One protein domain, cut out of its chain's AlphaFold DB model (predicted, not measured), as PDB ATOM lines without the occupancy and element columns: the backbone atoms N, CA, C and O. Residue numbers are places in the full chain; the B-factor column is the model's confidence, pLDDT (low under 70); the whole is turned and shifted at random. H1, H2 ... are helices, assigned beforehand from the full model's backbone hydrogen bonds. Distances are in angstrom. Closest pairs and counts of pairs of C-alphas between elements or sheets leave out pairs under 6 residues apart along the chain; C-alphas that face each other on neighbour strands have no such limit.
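Overview. This is residues 14 to 62 of the 64 residues of the protein "CobQ/CobB/MinD/ParA nucleotide binding domain protein" of Paeniclostridium sordellii (strain ATCC 9714 / DSM 2141 / JCM 3814 / LMG 15708 / NCIMB 10717 / 211) (UniProt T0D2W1). One helix of 13 residues, H1, is followed by a long unnamed stretch that folds back along it, and the small helix H2 at the end of that stretch packs on the beginning of H1, at residues 14 to 18. Beyond H2, on its side away from H1, comes a second small helix, H3, and from there a tail, residues 54 to 62, runs to the end of the printed part, so that the turn after H1 and this tail lie at the two ends of the longest axis. The printed part has 49 residues with three named helices, in the order H1, H2, H3, and no named strand; the class is all helix, though under half of the residues, 21 of 49, are in named elements. The whole is only just compact, close to loose, with a radius of gyration of the C-alphas of 11.2 A, and it is elongated, spanning 32 by 20 by 17 A.

Arrangement. Begin with H1, residues 14 to 26, the longest helix. Look at its residues 14 to 18: with these alone it touches H2, residues 42 to 45. The closest C-alphas of the two are those of Thr 14 and Leu 42, 5.7 A apart, and their centres are 10.3 A apart. From H2 go on to H3, residues 50 to 53: the two only just touch, with 3 pairs of C-alphas within 8 A, and only at the corner by their link. Their closest C-alphas are those of Gly 43 and Tyr 53, at 5.9 A. H1 and H3 are apart. In the backbone of H1 you will find each O i to N i+4 pair within hydrogen-bond range; H2 and H3, with four residues each, are too short for such a pair, and each has its 1 pair of O i to N i+3 within range.

Along the chain. Find C-alpha 14 at (14.414, 29.949, 12.613), where H1 begins; from there the helix runs 18.2 A to C-alpha 26 at (6.405, 17.703, 1.846). H2 runs from Leu 42 to Ala 45, and H3 from Lys 50 to Tyr 53, whose C-alpha is at (11.481, 18.599, 21.739).

Size, cuts and confidence. Look at Asp 27 and Glu 61 for the two C-alphas farthest apart, 32.1 A; those of Thr 14 and Met 62, the first and last printed, are 22.9 A apart. The link from H1 to H2, residues 27 to 41, is long, and the link from H2 to H3 is tight. The printed part has no cut. Its mean pLDDT is 91.5, and no printed residue is under 70.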
ATOM      1  N   THR A  14      14.888  31.263  12.161       94.69
ATOM      2  CA  THR A  14      14.414  29.949  12.613       94.69
ATOM      3  C   THR A  14      13.067  29.596  11.992       94.69
ATOM      4  O   THR A  14      12.888  28.476  11.530       94.69
ATOM      5  N   THR A  15      12.157  30.570  11.894       94.69
ATOM      6  CA  THR A  15      10.860  30.408  11.223       94.69
ATOM      7  C   THR A  15      11.028  30.127   9.733       94.69
ATOM      8  O   THR A  15      10.401  29.221   9.197       94.69
ATOM      9  N   PHE A  16      11.901  30.876   9.053       95.75
ATOM     10  CA  PHE A  16      12.169  30.647   7.637       95.75
ATOM     11  C   PHE A  16      12.805  29.270   7.398       95.75
ATOM     12  O   PHE A  16      12.358  28.527   6.527       95.75
ATOM     13  N   SER A  17      13.803  28.902   8.205       96.31
ATOM     14  CA  SER A  17      14.451  27.592   8.142       96.31
ATOM     15  C   SER A  17      13.465  26.449   8.394       96.31
ATOM     16  O   SER A  17      13.512  25.458   7.670       96.31
ATOM     17  N   SER A  18      12.551  26.574   9.367       96.00
ATOM     18  CA  SER A  18      11.565  25.523   9.651       96.00
ATOM     19  C   SER A  18      10.574  25.337   8.501       96.00
ATOM     20  O   SER A  18      10.326  24.202   8.091       96.00
ATOM     21  N   MET A  19      10.073  26.434   7.923       96.75
ATOM     22  CA  MET A  19       9.190  26.390   6.755       96.75
ATOM     23  C   MET A  19       9.889  25.784   5.539       96.75
ATOM     24  O   MET A  19       9.326  24.910   4.886       96.75
ATOM     25  N   LEU A  20      11.129  26.195   5.265       97.12
ATOM     26  CA  LEU A  20      11.903  25.671   4.143       97.12
ATOM     27  C   LEU A  20      12.139  24.162   4.283       97.12
ATOM     28  O   LEU A  20      11.915  23.406   3.338       97.12
ATOM     29  N   SER A  21      12.543  23.714   5.475       96.94
ATOM     30  CA  SER A  21      12.703  22.291   5.774       96.94
ATOM     31  C   SER A  21      11.401  21.514   5.605       96.94
ATOM     32  O   SER A  21      11.420  20.417   5.047       96.94
ATOM     33  N   ARG A  22      10.274  22.079   6.058       96.25
ATOM     34  CA  ARG A  22       8.963  21.443   5.924       96.25
ATOM     35  C   ARG A  22       8.537  21.322   4.464       96.25
ATOM     36  O   ARG A  22       8.141  20.237   4.062       96.25
ATOM     37  N   MET A  23       8.690  22.384   3.674       97.25
ATOM     38  CA  MET A  23       8.361  22.371   2.247       97.25
ATOM     39  C   MET A  23       9.151  21.298   1.494       97.25
ATOM     40  O   MET A  23       8.564  20.498   0.777       97.25
ATOM     41  N   PHE A  24      10.469  21.211   1.711       97.81
ATOM     42  CA  PHE A  24      11.264  20.157   1.074       97.81
ATOM     43  C   PHE A  24      10.847  18.751   1.524       97.81
ATOM     44  O   PHE A  24      10.872  17.819   0.721       97.81
ATOM     45  N   ALA A  25      10.476  18.572   2.791       96.88
ATOM     46  CA  ALA A  25       9.977  17.288   3.266       96.88
ATOM     47  C   ALA A  25       8.628  16.925   2.620       96.88
ATOM     48  O   ALA A  25       8.455  15.782   2.197       96.88
ATOM     49  N   ASP A  26       7.710  17.888   2.496       97.38
ATOM     50  CA  ASP A  26       6.405  17.703   1.846       97.38
ATOM     51  C   ASP A  26       6.557  17.400   0.337       97.38
ATOM     52  O   ASP A  26       5.797  16.599  -0.207       97.38
ATOM     53  N   ASP A  27       7.604  17.923  -0.313       97.88
ATOM     54  CA  ASP A  27       7.991  17.592  -1.697       97.88
ATOM     55  C   ASP A  27       8.674  16.207  -1.840       97.88
ATOM     56  O   ASP A  27       9.108  15.816  -2.927       97.88
ATOM     57  N   GLY A  28       8.793  15.439  -0.751       98.06
ATOM     58  CA  GLY A  28       9.348  14.081  -0.750       98.06
ATOM     59  C   GLY A  28      10.873  14.008  -0.640       98.06
ATOM     60  O   GLY A  28      11.455  12.926  -0.780       98.06
ATOM     61  N   TYR A  29      11.554  15.124  -0.365       98.31
ATOM     62  CA  TYR A  29      12.991  15.103  -0.115       98.31
ATOM     63  C   TYR A  29      13.305  14.598   1.293       98.31
ATOM     64  O   TYR A  29      12.621  14.880   2.275       98.31
ATOM     65  N   ARG A  30      14.433  13.895   1.422       97.81
ATOM     66  CA  ARG A  30      14.998  13.569   2.732       97.81
ATOM     67  C   ARG A  30      15.700  14.801   3.296       97.81
ATOM     68  O   ARG A  30      16.775  15.168   2.821       97.81
ATOM     69  N   VAL A  31      15.100  15.413   4.311       97.06
ATOM     70  CA  VAL A  31      15.593  16.649   4.924       97.06
ATOM     71  C   VAL A  31      16.239  16.356   6.273       97.06
ATOM     72  O   VAL A  31      15.684  15.642   7.101       97.06
ATOM     73  N   VAL A  32      17.409  16.950   6.500       95.50
ATOM     74  CA  VAL A  32      18.036  17.043   7.822       95.50
ATOM     75  C   VAL A  32      18.089  18.520   8.180       95.50
ATOM     76  O   VAL A  32      18.683  19.308   7.445       95.50
ATOM     77  N   SER A  33      17.455  18.883   9.290       94.50
ATOM     78  CA  SER A  33      17.453  20.250   9.813       94.50
ATOM     79  C   SER A  33      18.410  20.339  10.991       94.50
ATOM     80  O   SER A  33      18.377  19.478  11.866       94.50
ATOM     81  N   VAL A  34      19.254  21.367  11.009       93.44
ATOM     82  CA  VAL A  34      20.227  21.605  12.081       93.44
ATOM     83  C   VAL A  34      20.008  23.012  12.612       93.44
ATOM     84  O   VAL A  34      20.007  23.963  11.829       93.44
ATOM     85  N   ASP A  35      19.823  23.130  13.924       91.81
ATOM     86  CA  ASP A  35      19.849  24.415  14.615       91.81
ATOM     87  C   ASP A  35      21.259  24.658  15.154       91.81
ATOM     88  O   ASP A  35      21.842  23.790  15.803       91.81
ATOM     89  N   ALA A  36      21.818  25.818  14.831       89.31
ATOM     90  CA  ALA A  36      23.120  26.262  15.320       89.31
ATOM     91  C   ALA A  36      22.988  27.484  16.247       89.31
ATOM     92  O   ALA A  36      24.000  28.070  16.633       89.31
ATOM     93  N   ASP A  37      21.756  27.894  16.561       84.50
ATOM     94  CA  ASP A  37      21.464  28.954  17.518       84.50
ATOM     95  C   ASP A  37      21.485  28.374  18.950       84.50
ATOM     96  O   ASP A  37      20.859  27.334  19.183       84.50
ATOM     97  N   PRO A  38      22.192  28.998  19.913       75.00
ATOM     98  CA  PRO A  38      22.245  28.521  21.298       75.00
ATOM     99  C   PRO A  38      20.872  28.433  21.980       75.00
ATOM    100  O   PRO A  38      20.718  27.620  22.887       75.00
ATOM    101  N   ASP A  39      19.880  29.214  21.538       79.06
ATOM    102  CA  ASP A  39      18.522  29.166  22.097       79.06
ATOM    103  C   ASP A  39      17.686  27.977  21.562       79.06
ATOM    104  O   ASP A  39      16.599  27.715  22.075       79.06
ATOM    105  N   ALA A  40      18.170  27.259  20.536       78.06
ATOM    106  CA  ALA A  40      17.644  25.989  20.010       78.06
ATOM    107  C   ALA A  40      16.116  25.917  19.757       78.06
ATOM    108  O   ALA A  40      15.445  24.950  20.115       78.06
ATOM    109  N   ASN A  41      15.536  26.912  19.081       87.19
ATOM    110  CA  ASN A  41      14.081  27.007  18.877       87.19
ATOM    111  C   ASN A  41      13.538  26.268  17.633       87.19
ATOM    112  O   ASN A  41      12.327  26.283  17.383       87.19
ATOM    113  N   LEU A  42      14.391  25.634  16.821       91.62
ATOM    114  CA  LEU A  42      13.968  25.038  15.547       91.62
ATOM    115  C   LEU A  42      12.964  23.889  15.701       91.62
ATOM    116  O   LEU A  42      12.036  23.791  14.901       91.62
ATOM    117  N   GLY A  43      13.117  23.037  16.719       90.00
ATOM    118  CA  GLY A  43      12.205  21.909  16.947       90.00
ATOM    119  C   GLY A  43      10.772  22.369  17.228       90.00
ATOM    120  O   GLY A  43       9.823  21.870  16.621       90.00
ATOM    121  N   LEU A  44      10.627  23.396  18.069       90.38
ATOM    122  CA  LEU A  44       9.346  24.057  18.319       90.38
ATOM    123  C   LEU A  44       8.788  24.691  17.034       90.38
ATOM    124  O   LEU A  44       7.613  24.521  16.717       90.38
ATOM    125  N   ALA A  45       9.632  25.380  16.258       92.56
ATOM    126  CA  ALA A  45       9.232  26.026  15.006       92.56
ATOM    127  C   ALA A  45       8.833  25.038  13.890       92.56
ATOM    128  O   ALA A  45       8.124  25.427  12.960       92.56
ATOM    129  N   LEU A  46       9.284  23.781  13.960       93.56
ATOM    130  CA  LEU A  46       8.850  22.680  13.089       93.56
ATOM    131  C   LEU A  46       7.501  22.077  13.520       93.56
ATOM    132  O   LEU A  46       6.930  21.276  12.779       93.56
ATOM    133  N   GLY A  47       6.982  22.472  14.686       91.31
ATOM    134  CA  GLY A  47       5.703  22.005  15.216       91.31
ATOM    135  C   GLY A  47       5.787  20.676  15.964       91.31
ATOM    136  O   GLY A  47       4.770  19.994  16.091       91.31
ATOM    137  N   PHE A  48       6.972  20.279  16.445       90.56
ATOM    138  CA  PHE A  48       7.065  19.101  17.302       90.56
ATOM    139  C   PHE A  48       6.367  19.349  18.647       90.56
ATOM    140  O   PHE A  48       6.475  20.450  19.197       90.56
ATOM    141  N   PRO A  49       5.677  18.335  19.204       90.81
ATOM    142  CA  PRO A  49       5.172  18.398  20.567       90.81
ATOM    143  C   PRO A  49       6.303  18.703  21.547       90.81
ATOM    144  O   PRO A  49       7.450  18.289  21.342       90.81
ATOM    145  N   LYS A  50       5.973  19.409  22.629       86.31
ATOM    146  CA  LYS A  50       6.951  19.824  23.637       86.31
ATOM    147  C   LYS A  50       7.701  18.621  24.216       86.31
ATOM    148  O   LYS A  50       8.912  18.679  24.381       86.31
ATOM    149  N   GLU A  51       6.991  17.516  24.413       90.19
ATOM    150  CA  GLU A  51       7.514  16.258  24.939       90.19
ATOM    151  C   GLU A  51       8.571  15.646  24.013       90.19
ATOM    152  O   GLU A  51       9.514  15.023  24.481       90.19
ATOM    153  N   VAL A  52       8.435  15.830  22.695       88.81
ATOM    154  CA  VAL A  52       9.431  15.366  21.719       88.81
ATOM    155  C   VAL A  52      10.642  16.291  21.737       88.81
ATOM    156  O   VAL A  52      11.774  15.819  21.805       88.81
ATOM    157  N   TYR A  53      10.412  17.604  21.711       82.50
ATOM    158  CA  TYR A  53      11.481  18.599  21.739       82.50
ATOM    159  C   TYR A  53      12.380  18.468  22.981       82.50
ATOM    160  O   TYR A  53      13.601  18.501  22.849       82.50
ATOM    161  N   GLU A  54      11.805  18.230  24.161       86.31
ATOM    162  CA  GLU A  54      12.555  18.059  25.418       86.31
ATOM    163  C   GLU A  54      13.448  16.806  25.444       86.31
ATOM    164  O   GLU A  54      14.351  16.713  26.272       86.31
ATOM    165  N   THR A  55      13.235  15.850  24.533       88.50
ATOM    166  CA  THR A  55      14.083  14.648  24.409       88.50
ATOM    167  C   THR A  55      15.270  14.830  23.463       88.50
ATOM    168  O   THR A  55      16.115  13.937  23.365       88.50
ATOM    169  N   ILE A  56      15.350  15.958  22.748       86.06
ATOM    170  CA  ILE A  56      16.433  16.216  21.798       86.06
ATOM    171  C   ILE A  56      17.721  16.477  22.579       86.06
ATOM    172  O   ILE A  56      17.858  17.481  23.270       86.06
ATOM    173  N   VAL A  57      18.692  15.578  22.427       88.31
ATOM    174  CA  VAL A  57      20.032  15.742  22.997       88.31
ATOM    175  C   VAL A  57      20.887  16.557  22.022       88.31
ATOM    176  O   VAL A  57      21.014  16.151  20.862       88.31
ATOM    177  N   PRO A  58      21.495  17.683  22.446       87.94
ATOM    178  CA  PRO A  58      22.443  18.416  21.616       87.94
ATOM    179  C   PRO A  58      23.591  17.516  21.156       87.94
ATOM    180  O   PRO A  58      24.108  16.712  21.930       87.94
ATOM    181  N   ILE A  59      24.043  17.675  19.909       88.00
ATOM    182  CA  ILE A  59      25.121  16.840  19.343       88.00
ATOM    183  C   ILE A  59      26.396  16.904  20.202       88.00
ATOM    184  O   ILE A  59      27.083  15.899  20.354       88.00
ATOM    185  N   SER A  60      26.692  18.057  20.805       87.38
ATOM    186  CA  SER A  60      27.833  18.247  21.712       87.38
ATOM    187  C   SER A  60      27.755  17.438  23.012       87.38
ATOM    188  O   SER A  60      28.773  17.270  23.676       87.38
ATOM    189  N   GLU A  61      26.569  16.960  23.385       88.62
ATOM    190  CA  GLU A  61      26.301  16.233  24.634       88.62
ATOM    191  C   GLU A  61      26.023  14.741  24.406       88.62
ATOM    192  O   GLU A  61      25.884  13.972  25.362       88.62
ATOM    193  N   MET A  62      25.964  14.302  23.146       90.38
ATOM    194  CA  MET A  62      25.793  12.893  22.812       90.38
ATOM    195  C   MET A  62      27.025  12.095  23.257       90.38
ATOM    196  O   MET A  62      28.153  12.377  22.851       90.38
TER     197      MET A  62